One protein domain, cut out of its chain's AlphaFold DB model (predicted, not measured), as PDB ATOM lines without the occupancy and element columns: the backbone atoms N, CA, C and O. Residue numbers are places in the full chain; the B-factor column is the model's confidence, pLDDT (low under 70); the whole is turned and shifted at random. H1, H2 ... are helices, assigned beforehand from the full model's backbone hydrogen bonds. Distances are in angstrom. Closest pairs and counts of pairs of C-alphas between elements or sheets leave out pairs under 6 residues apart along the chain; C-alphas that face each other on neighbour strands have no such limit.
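This is residues 13 to 72 and 100 to 143 of the 151 residues of an uncharacterized protein of Rhizobium mesoamericanum STM3625 (UniProt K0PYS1). Three long helices, H1, H3 and H6, make an up-and-down bundle, each running against the one before, and H5 packs on H6, away from H1 and H3. Short H2 packs on H3 at one end of the bundle; short H4 touches no helix but is near H6, at that helix's first residue, Tyr 121. The printed part has 104 residues with six named helices, H1 to H6 in order, and no named strand: all helix. It is compact, radius of gyration of the C-alphas 14.4 A, spanning 42 by 29 by 20 A.

H1, residues 13 to 29, 24.5 A, begins at C-alpha 13 (93.770, 126.678, 108.393). H2 is residues 33 to 39, H3 42 to 59, H4 66 to 72, H5 100 to 116. H6, residues 121 to 141, 30.3 A, ends at C-alpha 141 (102.702, 142.023, 78.835).

H1 touches H3's residues 51 to 59 alone, closest C-alphas Ala 20 and Ser 59, 4.0 A, opposite ways at 28 degrees. H5 and H6 form a hairpin, closest C-alphas Lys 107 and Tyr 131, 5.6 A. Every helix has each O i to N i+4 pair within hydrogen-bond range.

Residues 73 to 99 are cut out, a 23.1 A gap between C-alphas 72 and 100. Residues 118 to 119 and 140 to 143 are under pLDDT 70.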
ATOM      1  N   ALA A  13      93.926 127.777 109.346       80.62
ATOM      2  CA  ALA A  13      93.770 126.678 108.393       80.62
ATOM      3  C   ALA A  13      93.080 127.113 107.083       80.62
ATOM      4  O   ALA A  13      93.470 126.685 105.994       80.62
ATOM      5  N   GLU A  14      92.071 127.985 107.160       84.25
ATOM      6  CA  GLU A  14      91.406 128.536 105.976       84.25
ATOM      7  C   GLU A  14      92.308 129.511 105.217       84.25
ATOM      8  O   GLU A  14      92.318 129.491 103.982       84.25
ATOM      9  N   LEU A  15      93.094 130.324 105.931       82.69
ATOM     10  CA  LEU A  15      94.079 131.225 105.328       82.69
ATOM     11  C   LEU A  15      95.160 130.436 104.580       82.69
ATOM     12  O   LEU A  15      95.416 130.707 103.405       82.69
ATOM     13  N   ARG A  16      95.708 129.394 105.213       86.38
ATOM     14  CA  ARG A  16      96.655 128.443 104.613       86.38
ATOM     15  C   ARG A  16      96.129 127.815 103.333       86.38
ATOM     16  O   ARG A  16      96.809 127.819 102.308       86.38
ATOM     17  N   LYS A  17      94.904 127.289 103.380       87.94
ATOM     18  CA  LYS A  17      94.265 126.637 102.233       87.94
ATOM     19  C   LYS A  17      94.010 127.622 101.092       87.94
ATOM     20  O   LYS A  17      94.262 127.294  99.934       87.94
ATOM     21  N   ALA A  18      93.524 128.822 101.405       86.94
ATOM     22  CA  ALA A  18      93.280 129.860 100.407       86.94
ATOM     23  C   ALA A  18      94.584 130.316  99.737       86.94
ATOM     24  O   ALA A  18      94.640 130.421  98.511       86.94
ATOM     25  N   PHE A  19      95.637 130.525 100.528       88.12
ATOM     26  CA  PHE A  19      96.965 130.866 100.032       88.12
ATOM     27  C   PHE A  19      97.539 129.762  99.131       88.12
ATOM     28  O   PHE A  19      97.911 130.035  97.990       88.12
ATOM     29  N   ALA A  20      97.518 128.507  99.590       89.69
ATOM     30  CA  ALA A  20      97.970 127.349  98.821       89.69
ATOM     31  C   ALA A  20      97.247 127.230  97.465       89.69
ATOM     32  O   ALA A  20      97.878 127.037  96.425       89.69
ATOM     33  N   ALA A  21      95.924 127.421  97.450       89.12
ATOM     34  CA  ALA A  21      95.136 127.384  96.221       89.12
ATOM     35  C   ALA A  21      95.519 128.506  95.241       89.12
ATOM     36  O   ALA A  21      95.612 128.267  94.036       89.12
ATOM     37  N   ARG A  22      95.768 129.727  95.732       87.50
ATOM     38  CA  ARG A  22      96.240 130.838  94.889       87.50
ATOM     39  C   ARG A  22      97.642 130.581  94.347       87.50
ATOM     40  O   ARG A  22      97.896 130.841  93.174       87.50
ATOM     41  N   ALA A  23      98.533 130.031  95.165       88.94
ATOM     42  CA  ALA A  23      99.880 129.681  94.736       88.94
ATOM     43  C   ALA A  23      99.868 128.615  93.632       88.94
ATOM     44  O   ALA A  23     100.560 128.758  92.625       88.94
ATOM     45  N   MET A  24      98.992 127.612  93.754       91.06
ATOM     46  CA  MET A  24      98.775 126.608  92.711       91.06
ATOM     47  C   MET A  24      98.280 127.229  91.398       91.06
ATOM     48  O   MET A  24      98.784 126.886  90.331       91.06
ATOM     49  N   LYS A  25      97.328 128.172  91.462       89.00
ATOM     50  CA  LYS A  25      96.846 128.889  90.270       89.00
ATOM     51  C   LYS A  25      97.963 129.665  89.578       89.00
ATOM     52  O   LYS A  25      98.085 129.570  88.361       89.00
ATOM     53  N   LEU A  26      98.800 130.376  90.338       86.31
ATOM     54  CA  LEU A  26      99.970 131.062  89.782       86.31
ATOM     55  C   LEU A  26     100.926 130.064  89.115       86.31
ATOM     56  O   LEU A  26     101.330 130.281  87.978       86.31
ATOM     57  N   ALA A  27     101.249 128.954  89.785       88.19
ATOM     58  CA  ALA A  27     102.141 127.928  89.245       88.19
ATOM     59  C   ALA A  27     101.638 127.328  87.921       88.19
ATOM     60  O   ALA A  27     102.439 127.025  87.039       88.19
ATOM     61  N   MET A  28     100.318 127.169  87.782       87.00
ATOM     62  CA  MET A  28      99.677 126.690  86.553       87.00
ATOM     63  C   MET A  28      99.595 127.755  85.454       87.00
ATOM     64  O   MET A  28      99.554 127.404  84.279       87.00
ATOM     65  N   ALA A  29      99.539 129.037  85.818       85.81
ATOM     66  CA  ALA A  29      99.503 130.140  84.862       85.81
ATOM     67  C   ALA A  29     100.884 130.455  84.257       85.81
ATOM     68  O   ALA A  29     100.959 131.039  83.176       85.81
ATOM     69  N   LEU A  30     101.965 130.088  84.951       85.12
ATOM     70  CA  LEU A  30     103.345 130.241  84.483       85.12
ATOM     71  C   LEU A  30     103.719 129.142  83.470       85.12
ATOM     72  O   LEU A  30     103.185 128.033  83.551       85.12
ATOM     73  N   PRO A  31     104.632 129.410  82.515       80.94
ATOM     74  CA  PRO A  31     104.988 128.437  81.493       80.94
ATOM     75  C   PRO A  31     105.791 127.293  82.116       80.94
ATOM     76  O   PRO A  31     106.505 127.480  83.103       80.94
ATOM     77  N   ASP A  32     105.716 126.107  81.517       81.88
ATOM     78  CA  ASP A  32     106.683 125.059  81.828       81.88
ATOM     79  C   ASP A  32     108.095 125.423  81.341       81.88
ATOM     80  O   ASP A  32     108.292 126.334  80.536       81.88
ATOM     81  N   GLU A  33     109.096 124.710  81.859       78.06
ATOM     82  CA  GLU A  33     110.510 124.998  81.608       78.06
ATOM     83  C   GLU A  33     110.869 124.962  80.113       78.06
ATOM     84  O   GLU A  33     111.657 125.785  79.639       78.06
ATOM     85  N   LEU A  34     110.257 124.047  79.354       79.19
ATOM     86  CA  LEU A  34     110.461 123.940  77.912       79.19
ATOM     87  C   LEU A  34     109.934 125.197  77.207       79.19
ATOM     88  O   LEU A  34     110.662 125.854  76.462       79.19
ATOM     89  N   THR A  35     108.703 125.596  77.530       80.69
ATOM     90  CA  THR A  35     108.063 126.803  76.995       80.69
ATOM     91  C   THR A  35     108.827 128.075  77.383       80.69
ATOM     92  O   THR A  35     108.945 128.989  76.562       80.69
ATOM     93  N   CYS A  36     109.368 128.147  78.607       77.81
ATOM     94  CA  CYS A  36     110.220 129.248  79.066       77.81
ATOM     95  C   CYS A  36     111.443 129.419  78.157       77.81
ATOM     96  O   CYS A  36     111.690 130.513  77.648       77.81
ATOM     97  N   ARG A  37     112.191 128.334  77.932       79.06
ATOM     98  CA  ARG A  37     113.443 128.353  77.160       79.06
ATOM     99  C   ARG A  37     113.229 128.660  75.676       79.06
ATOM    100  O   ARG A  37     114.090 129.277  75.061       79.06
ATOM    101  N   GLU A  38     112.101 128.246  75.103       83.25
ATOM    102  CA  GLU A  38     111.798 128.481  73.686       83.25
ATOM    103  C   GLU A  38     111.315 129.906  73.397       83.25
ATOM    104  O   GLU A  38     111.605 130.458  72.333       83.25
ATOM    105  N   LYS A  39     110.543 130.504  74.313       81.06
ATOM    106  CA  LYS A  39     109.832 131.762  74.043       81.06
ATOM    107  C   LYS A  39     110.487 132.994  74.649       81.06
ATOM    108  O   LYS A  39     110.192 134.094  74.183       81.06
ATOM    109  N   PHE A  40     111.356 132.861  75.645       83.62
ATOM    110  CA  PHE A  40     111.927 133.991  76.384       83.62
ATOM    111  C   PHE A  40     113.453 134.018  76.297       83.62
ATOM    112  O   PHE A  40     114.086 133.020  75.959       83.62
ATOM    113  N   SER A  41     114.057 135.179  76.561       84.38
ATOM    114  CA  SER A  41     115.518 135.252  76.691       84.38
ATOM    115  C   SER A  41     115.988 134.423  77.893       84.38
ATOM    116  O   SER A  41     115.216 134.203  78.824       84.38
ATOM    117  N   ALA A  42     117.248 133.972  77.906       81.56
ATOM    118  CA  ALA A  42     117.752 133.123  78.992       81.56
ATOM    119  C   ALA A  42     117.506 133.710  80.406       81.56
ATOM    120  O   ALA A  42     116.963 132.985  81.238       81.56
ATOM    121  N   PRO A  43     117.755 135.013  80.675       80.69
ATOM    122  CA  PRO A  43     117.464 135.594  81.988       80.69
ATOM    123  C   PRO A  43     115.967 135.612  82.340       80.69
ATOM    124  O   PRO A  43     115.591 135.379  83.486       80.69
ATOM    125  N   GLU A  44     115.092 135.876  81.365       79.81
ATOM    126  CA  GLU A  44     113.637 135.858  81.566       79.81
ATOM    127  C   GLU A  44     113.119 134.433  81.802       79.81
ATOM    128  O   GLU A  44     112.259 134.223  82.655       79.81
ATOM    129  N   ALA A  45     113.652 133.450  81.072       81.88
ATOM    130  CA  ALA A  45     113.298 132.042  81.199       81.88
ATOM    131  C   ALA A  45     113.722 131.462  82.557       81.88
ATOM    132  O   ALA A  45     112.942 130.740  83.186       81.88
ATOM    133  N   GLU A  46     114.928 131.796  83.028       83.81
ATOM    134  CA  GLU A  46     115.409 131.434  84.366       83.81
ATOM    135  C   GLU A  46     114.529 132.061  85.448       83.81
ATOM    136  O   GLU A  46     114.078 131.374  86.364       83.81
ATOM    137  N   PHE A  47     114.208 133.349  85.305       83.50
ATOM    138  CA  PHE A  47     113.356 134.052  86.253       83.50
ATOM    139  C   PHE A  47     111.930 133.477  86.313       83.50
ATOM    140  O   PHE A  47     111.414 133.235  87.404       83.50
ATOM    141  N   LEU A  48     111.291 133.219  85.167       84.44
ATOM    142  CA  LEU A  48     109.945 132.635  85.111       84.44
ATOM    143  C   LEU A  48     109.910 131.207  85.672       84.44
ATOM    144  O   LEU A  48     108.970 130.862  86.391       84.44
ATOM    145  N   SER A  49     110.940 130.403  85.396       86.44
ATOM    146  CA  SER A  49     111.075 129.057  85.968       86.44
ATOM    147  C   SER A  49     111.217 129.118  87.492       86.44
ATOM    148  O   SER A  49     110.461 128.460  88.203       86.44
ATOM    149  N   ALA A  50     112.080 129.999  88.008       87.56
ATOM    150  CA  ALA A  50     112.239 130.193  89.448       87.56
ATOM    151  C   ALA A  50     110.940 130.676  90.123       87.56
ATOM    152  O   ALA A  50     110.583 130.200  91.201       87.56
ATOM    153  N   LEU A  51     110.192 131.587  89.486       87.38
ATOM    154  CA  LEU A  51     108.877 132.009  89.979       87.38
ATOM    155  C   LEU A  51     107.891 130.840  90.060       87.38
ATOM    156  O   LEU A  51     107.137 130.740  91.032       87.38
ATOM    157  N   ARG A  52     107.894 129.961  89.054       88.25
ATOM    158  CA  ARG A  52     107.032 128.779  89.026       88.25
ATOM    159  C   ARG A  52     107.381 127.820  90.155       88.25
ATOM    160  O   ARG A  52     106.471 127.399  90.862       88.25
ATOM    161  N   ASP A  53     108.660 127.546  90.386       90.38
ATOM    162  CA  ASP A  53     109.109 126.649  91.457       90.38
ATOM    163  C   ASP A  53     108.732 127.167  92.851       90.38
ATOM    164  O   ASP A  53     108.261 126.410  93.709       90.38
ATOM    165  N   VAL A  54     108.855 128.480  93.073       89.62
ATOM    166  CA  VAL A  54     108.396 129.111  94.318       89.62
ATOM    167  C   VAL A  54     106.876 128.990  94.458       89.62
ATOM    168  O   VAL A  54     106.388 128.612  95.525       89.62
ATOM    169  N   ALA A  55     106.110 129.251  93.394       89.00
ATOM    170  CA  ALA A  55     104.653 129.116  93.415       89.00
ATOM    171  C   ALA A  55     104.202 127.664  93.676       89.00
ATOM    172  O   ALA A  55     103.272 127.437  94.453       89.00
ATOM    173  N   VAL A  56     104.892 126.673  93.099       91.38
ATOM    174  CA  VAL A  56     104.671 125.247  93.383       91.38
ATOM    175  C   VAL A  56     104.957 124.950  94.851       91.38
ATOM    176  O   VAL A  56     104.122 124.343  95.517       91.38
ATOM    177  N   THR A  57     106.075 125.434  95.393       91.31
ATOM    178  CA  THR A  57     106.423 125.247  96.811       91.31
ATOM    179  C   THR A  57     105.328 125.809  97.719       91.31
ATOM    180  O   THR A  57     104.849 125.129  98.625       91.31
ATOM    181  N   TYR A  58     104.853 127.021  97.428       91.75
ATOM    182  CA  TYR A  58     103.798 127.697  98.187       91.75
ATOM    183  C   TYR A  58     102.432 127.007  98.064       91.75
ATOM    184  O   TYR A  58     101.615 127.096  98.981       91.75
ATOM    185  N   SER A  59     102.183 126.245  96.994       92.88
ATOM    186  CA  SER A  59     100.955 125.451  96.855       92.88
ATOM    187  C   SER A  59     100.815 124.336  97.902       92.88
ATOM    188  O   SER A  59      99.711 123.853  98.152       92.88
ATOM    189  N   PHE A  60     101.906 123.971  98.584       91.81
ATOM    190  CA  PHE A  60     101.902 123.003  99.682       91.81
ATOM    191  C   PHE A  60     101.762 123.640 101.068       91.81
ATOM    192  O   PHE A  60     101.770 122.920 102.064       91.81
ATOM    193  N   ALA A  61     101.577 124.960 101.156       88.50
ATOM    194  CA  ALA A  61     101.589 125.680 102.428       88.50
ATOM    195  C   ALA A  61     100.522 125.245 103.441       88.50
ATOM    196  O   ALA A  61     100.707 125.406 104.644       88.50
ATOM    197  N   GLN A  62      99.432 124.629 102.976       89.69
ATOM    198  CA  GLN A  62      98.431 124.018 103.854       89.69
ATOM    199  C   GLN A  62      98.962 122.856 104.703       89.69
ATOM    200  O   GLN A  62      98.380 122.558 105.740       89.69
ATOM    201  N   ASN A  63     100.060 122.229 104.279       91.81
ATOM    202  CA  ASN A  63     100.684 121.101 104.966       91.81
ATOM    203  C   ASN A  63     101.925 121.509 105.764       91.81
ATOM    204  O   ASN A  63     102.534 120.653 106.399       91.81
ATOM    205  N   TRP A  64     102.332 122.779 105.708       90.94
ATOM    206  CA  TRP A  64     103.501 123.234 106.447       90.94
ATOM    207  C   TRP A  64     103.224 123.243 107.944       90.94
ATOM    208  O   TRP A  64     102.179 123.709 108.403       90.94
ATOM    209  N   SER A  65     104.212 122.793 108.702       91.00
ATOM    210  CA  SER A  65     104.355 123.118 110.114       91.00
ATOM    211  C   SER A  65     104.610 124.618 110.307       91.00
ATOM    212  O   SER A  65     105.084 125.318 109.409       91.00
ATOM    213  N   ASP A  66     104.356 125.125 111.512       86.69
ATOM    214  CA  ASP A  66     104.629 126.530 111.844       86.69
ATOM    215  C   ASP A  66     106.119 126.875 111.720       86.69
ATOM    216  O   ASP A  66     106.477 127.978 111.307       86.69
ATOM    217  N   SER A  67     107.000 125.917 112.028       88.75
ATOM    218  CA  SER A  67     108.445 126.054 111.833       88.75
ATOM    219  C   SER A  67     108.826 126.191 110.362       88.75
ATOM    220  O   SER A  67     109.666 127.026 110.032       88.75
ATOM    221  N   GLU A  68     108.201 125.418 109.470       90.38
ATOM    222  CA  GLU A  68     108.439 125.531 108.027       90.38
ATOM    223  C   GLU A  68     107.907 126.855 107.489       90.38
ATOM    224  O   GLU A  68     108.623 127.553 106.775       90.38
ATOM    225  N   ALA A  69     106.694 127.253 107.886       87.19
ATOM    226  CA  ALA A  69     106.129 128.544 107.509       87.19
ATOM    227  C   ALA A  69     107.034 129.704 107.958       87.19
ATOM    228  O   ALA A  69     107.276 130.641 107.198       87.19
ATOM    229  N   ARG A  70     107.609 129.628 109.161       87.88
ATOM    230  CA  ARG A  70     108.559 130.633 109.646       87.88
ATOM    231  C   ARG A  70     109.870 130.633 108.858       87.88
ATOM    232  O   ARG A  70     110.324 131.700 108.456       87.88
ATOM    233  N   ALA A  71     110.441 129.464 108.574       88.81
ATOM    234  CA  ALA A  71     111.658 129.354 107.770       88.81
ATOM    235  C   ALA A  71     111.467 129.924 106.350       88.81
ATOM    236  O   ALA A  71     112.328 130.643 105.844       88.81
ATOM    237  N   GLN A  72     110.310 129.669 105.730       89.56
ATOM    238  CA  GLN A  72     109.955 130.234 104.424       89.56
ATOM    239  C   GLN A  72     109.815 131.762 104.472       89.56
ATOM    240  O   GLN A  72     110.202 132.452 103.526       89.56
ATOM    241  N   THR A 100     108.170 146.683  86.438       74.88
ATOM    242  CA  THR A 100     108.789 146.135  87.647       74.88
ATOM    243  C   THR A 100     108.760 147.113  88.822       74.88
ATOM    244  O   THR A 100     108.388 146.703  89.917       74.88
ATOM    245  N   ALA A 101     109.043 148.403  88.608       76.62
ATOM    246  CA  ALA A 101     108.961 149.426  89.652       76.62
ATOM    247  C   ALA A 101     107.533 149.583  90.200       76.62
ATOM    248  O   ALA A 101     107.353 149.731  91.409       76.62
ATOM    249  N   ARG A 102     106.506 149.478  89.343       80.06
ATOM    250  CA  ARG A 102     105.105 149.458  89.796       80.06
ATOM    251  C   ARG A 102     104.817 148.239  90.674       80.06
ATOM    252  O   ARG A 102     104.242 148.397  91.746       80.06
ATOM    253  N   CYS A 103     105.244 147.047  90.257       82.31
ATOM    254  CA  CYS A 103     105.087 145.839  91.069       82.31
ATOM    255  C   CYS A 103     105.779 145.974  92.433       82.31
ATOM    256  O   CYS A 103     105.228 145.557  93.450       82.31
ATOM    257  N   THR A 104     106.970 146.578  92.473       81.00
ATOM    258  CA  THR A 104     107.703 146.825  93.719       81.00
ATOM    259  C   THR A 104     106.952 147.786  94.637       81.00
ATOM    260  O   THR A 104     106.809 147.482  95.819       81.00
ATOM    261  N   ALA A 105     106.405 148.883  94.105       79.44
ATOM    262  CA  ALA A 105     105.601 149.820  94.887       79.44
ATOM    263  C   ALA A 105     104.334 149.156  95.467       79.44
ATOM    264  O   ALA A 105     104.040 149.316  96.651       79.44
ATOM    265  N   GLU A 106     103.622 148.346  94.670       81.69
ATOM    266  CA  GLU A 106     102.456 147.582  95.146       81.69
ATOM    267  C   GLU A 106     102.839 146.577  96.249       81.69
ATOM    268  O   GLU A 106     102.122 146.439  97.242       81.69
ATOM    269  N   LYS A 107     103.999 145.913  96.123       85.00
ATOM    270  CA  LYS A 107     104.534 145.009  97.154       85.00
ATOM    271  C   LYS A 107     104.797 145.745  98.468       85.00
ATOM    272  O   LYS A 107     104.433 145.245  99.528       85.00
ATOM    273  N   GLU A 108     105.451 146.902  98.410       84.06
ATOM    274  CA  GLU A 108     105.790 147.691  99.598       84.06
ATOM    275  C   GLU A 108     104.543 148.195 100.317       84.06
ATOM    276  O   GLU A 108     104.441 148.040 101.534       84.06
ATOM    277  N   GLN A 109     103.567 148.707  99.566       83.06
ATOM    278  CA  GLN A 109     102.280 149.117 100.122       83.06
ATOM    279  C   GLN A 109     101.561 147.941 100.794       83.06
ATOM    280  O   GLN A 109     101.032 148.066 101.896       83.06
ATOM    281  N   CYS A 110     101.569 146.774 100.151       85.31
ATOM    282  CA  CYS A 110     100.958 145.573 100.700       85.31
ATOM    283  C   CYS A 110     101.653 145.108 101.997       85.31
ATOM    284  O   CYS A 110     100.977 144.787 102.974       85.31
ATOM    285  N   ARG A 111     102.990 145.180 102.058       84.25
ATOM    286  CA  ARG A 111     103.752 144.877 103.279       84.25
ATOM    287  C   ARG A 111     103.407 145.828 104.423       84.25
ATOM    288  O   ARG A 111     103.136 145.359 105.520       84.25
ATOM    289  N   GLN A 112     103.355 147.134 104.151       85.12
ATOM    290  CA  GLN A 112     102.967 148.140 105.147       85.12
ATOM    291  C   GLN A 112     101.566 147.871 105.706       85.12
ATOM    292  O   GLN A 112     101.333 148.038 106.898       85.12
ATOM    293  N   ASN A 113     100.634 147.408 104.869       83.94
ATOM    294  CA  ASN A 113      99.303 147.028 105.336       83.94
ATOM    295  C   ASN A 113      99.339 145.806 106.265       83.94
ATOM    296  O   ASN A 113      98.619 145.802 107.257       83.94
ATOM    297  N   CYS A 114     100.176 144.802 105.983       84.62
ATOM    298  CA  CYS A 114     100.373 143.673 106.898       84.62
ATOM    299  C   CYS A 114     101.005 144.104 108.226       84.62
ATOM    300  O   CYS A 114     100.557 143.646 109.275       84.62
ATOM    301  N   ASP A 115     102.005 144.991 108.171       83.62
ATOM    302  CA  ASP A 115     102.662 145.554 109.355       83.62
ATOM    303  C   ASP A 115     101.637 146.315 110.230       83.62
ATOM    304  O   ASP A 115     101.622 146.163 111.446       83.62
ATOM    305  N   ASN A 116     100.734 147.090 109.613       80.44
ATOM    306  CA  ASN A 116      99.722 147.894 110.313       80.44
ATOM    307  C   ASN A 116      98.530 147.089 110.858       80.44
ATOM    308  O   ASN A 116      97.804 147.588 111.715       80.44
ATOM    309  N   ALA A 117      98.281 145.895 110.324       75.31
ATOM    310  CA  ALA A 117      97.141 145.058 110.690       75.31
ATOM    311  C   ALA A 117      97.494 143.971 111.722       75.31
ATOM    312  O   ALA A 117      96.668 143.092 111.956       75.31
ATOM    313  N   ASP A 118      98.718 143.975 112.278       66.88
ATOM    314  CA  ASP A 118      99.276 142.868 113.078       66.88
ATOM    315  C   ASP A 118      99.040 141.496 112.415       66.88
ATOM    316  O   ASP A 118      98.782 140.471 113.052       66.88
ATOM    317  N   ALA A 119      99.095 141.479 111.081       68.69
ATOM    318  CA  ALA A 119      98.642 140.341 110.311       68.69
ATOM    319  C   ALA A 119      99.657 139.190 110.388       68.69
ATOM    320  O   ALA A 119     100.873 139.386 110.293       68.69
ATOM    321  N   GLY A 120      99.153 137.959 110.529       77.62
ATOM    322  CA  GLY A 120      99.979 136.751 110.594       77.62
ATOM    323  C   GLY A 120     100.827 136.507 109.336       77.62
ATOM    324  O   GLY A 120     100.691 137.175 108.308       77.62
ATOM    325  N   TYR A 121     101.689 135.487 109.385       80.62
ATOM    326  CA  TYR A 121     102.674 135.171 108.335       80.62
ATOM    327  C   TYR A 121     102.092 135.101 106.914       80.62
ATOM    328  O   TYR A 121     102.726 135.544 105.954       80.62
ATOM    329  N   PHE A 122     100.866 134.594 106.777       81.19
ATOM    330  CA  PHE A 122     100.188 134.436 105.490       81.19
ATOM    331  C   PHE A 122      99.867 135.753 104.791       81.19
ATOM    332  O   PHE A 122      99.798 135.768 103.566       81.19
ATOM    333  N   CYS A 123      99.774 136.862 105.527       84.38
ATOM    334  CA  CYS A 123      99.654 138.183 104.926       84.38
ATOM    335  C   CYS A 123     100.877 138.495 104.055       84.38
ATOM    336  O   CYS A 123     100.741 138.797 102.870       84.38
ATOM    337  N   TYR A 124     102.085 138.317 104.601       84.94
ATOM    338  CA  TYR A 124     103.344 138.558 103.887       84.94
ATOM    339  C   TYR A 124     103.543 137.604 102.709       84.94
ATOM    340  O   TYR A 124     104.008 138.013 101.642       84.94
ATOM    341  N   PHE A 125     103.159 136.337 102.870       86.12
ATOM    342  CA  PHE A 125     103.196 135.382 101.769       86.12
ATOM    343  C   PHE A 125     102.242 135.765 100.636       86.12
ATOM    344  O   PHE A 125     102.611 135.670  99.465       86.12
ATOM    345  N   ASP A 126     101.054 136.269 100.963       84.69
ATOM    346  CA  ASP A 126     100.088 136.727  99.970       84.69
ATOM    347  C   ASP A 126     100.555 137.999  99.242       84.69
ATOM    348  O   ASP A 126     100.424 138.098  98.014       84.69
ATOM    349  N   CYS A 127     101.204 138.926  99.968       85.56
ATOM    350  CA  CYS A 127     101.903 140.076  99.376       85.56
ATOM    351  C   CYS A 127     102.880 139.601  98.306       85.56
ATOM    352  O   CYS A 127     102.911 140.099  97.178       85.56
ATOM    353  N   ARG A 128     103.702 138.616  98.679       85.81
ATOM    354  CA  ARG A 128     104.756 138.095  97.822       85.81
ATOM    355  C   ARG A 128     104.190 137.398  96.604       85.81
ATOM    356  O   ARG A 128     104.698 137.613  95.509       85.81
ATOM    357  N   LEU A 129     103.148 136.595  96.776       85.31
ATOM    358  CA  LEU A 129     102.494 135.908  95.673       85.31
ATOM    359  C   LEU A 129     101.938 136.901  94.644       85.31
ATOM    360  O   LEU A 129     102.143 136.733  93.444       85.31
ATOM    361  N   SER A 130     101.324 137.982  95.125       84.94
ATOM    362  CA  SER A 130     100.796 139.065  94.288       84.94
ATOM    363  C   SER A 130     101.916 139.817  93.555       84.94
ATOM    364  O   SER A 130     101.806 140.097  92.361       84.94
ATOM    365  N   TYR A 131     103.040 140.069  94.232       85.06
ATOM    366  CA  TYR A 131     104.243 140.631  93.615       85.06
ATOM    367  C   TYR A 131     104.822 139.728  92.517       85.06
ATOM    368  O   TYR A 131     105.124 140.208  91.427       85.06
ATOM    369  N   MET A 132     104.932 138.420  92.768       83.88
ATOM    370  CA  MET A 132     105.422 137.441  91.788       83.88
ATOM    371  C   MET A 132     104.530 137.383  90.544       83.88
ATOM    372  O   MET A 132     105.041 137.428  89.426       83.88
ATOM    373  N   ALA A 133     103.208 137.370  90.729       83.62
ATOM    374  CA  ALA A 133     102.248 137.450  89.630       83.62
ATOM    375  C   ALA A 133     102.419 138.744  88.813       83.62
ATOM    376  O   ALA A 133     102.433 138.711  87.581       83.62
ATOM    377  N   CYS A 134     102.615 139.880  89.490       84.19
ATOM    378  CA  CYS A 134     102.864 141.159  88.832       84.19
ATOM    379  C   CYS A 134     104.159 141.129  88.001       84.19
ATOM    380  O   CYS A 134     104.134 141.497  86.826       84.19
ATOM    381  N   LEU A 135     105.269 140.625  88.555       82.06
ATOM    382  CA  LEU A 135     106.534 140.516  87.821       82.06
ATOM    383  C   LEU A 135     106.423 139.607  86.595       82.06
ATOM    384  O   LEU A 135     106.886 139.983  85.520       82.06
ATOM    385  N   ALA A 136     105.764 138.454  86.728       81.81
ATOM    386  CA  ALA A 136     105.501 137.578  85.591       81.81
ATOM    387  C   ALA A 136     104.713 138.320  84.499       81.81
ATOM    388  O   ALA A 136     105.087 138.289  83.325       81.81
ATOM    389  N   SER A 137     103.674 139.069  84.885       81.00
ATOM    390  CA  SER A 137     102.868 139.856  83.947       81.00
ATOM    391  C   SER A 137     103.666 140.937  83.211       81.00
ATOM    392  O   SER A 137     103.324 141.263  82.078       81.00
ATOM    393  N   CYS A 138     104.749 141.461  83.794       78.19
ATOM    394  CA  CYS A 138     105.626 142.411  83.109       78.19
ATOM    395  C   CYS A 138     106.379 141.775  81.937       78.19
ATOM    396  O   CYS A 138     106.564 142.426  80.910       78.19
ATOM    397  N   ILE A 139     106.772 140.507  82.072       76.00
ATOM    398  CA  ILE A 139     107.478 139.759  81.025       76.00
ATOM    399  C   ILE A 139     106.492 139.330  79.930       76.00
ATOM    400  O   ILE A 139     106.771 139.486  78.743       76.00
ATOM    401  N   TYR A 140     105.294 138.873  80.309       69.81
ATOM    402  CA  TYR A 140     104.243 138.530  79.344       69.81
ATOM    403  C   TYR A 140     103.666 139.752  78.614       69.81
ATOM    404  O   TYR A 140     103.506 139.740  77.394       69.81
ATOM    405  N   GLY A 141     103.355 140.819  79.349       58.09
ATOM    406  CA  GLY A 141     102.702 142.023  78.835       58.09
ATOM    407  C   GLY A 141     103.594 142.874  77.931       58.09
ATOM    408  O   GLY A 141     103.077 143.599  77.083       58.09
ATOM    409  N   GLY A 142     104.921 142.744  78.048       50.88
ATOM    410  CA  GLY A 142     105.892 143.417  77.180       50.88
ATOM    411  C   GLY A 142     105.890 142.936  75.722       50.88
ATOM    412  O   GLY A 142     106.453 143.614  74.867       50.88
ATOM    413  N   ARG A 143     105.234 141.805  75.412       45.16
ATOM    414  CA  ARG A 143     105.214 141.192  74.069       45.16
ATOM    415  C   ARG A 143     103.898 141.311  73.292       45.16
ATOM    416  O   ARG A 143     103.807 140.794  72.184       45.16
TER     417      ARG A 143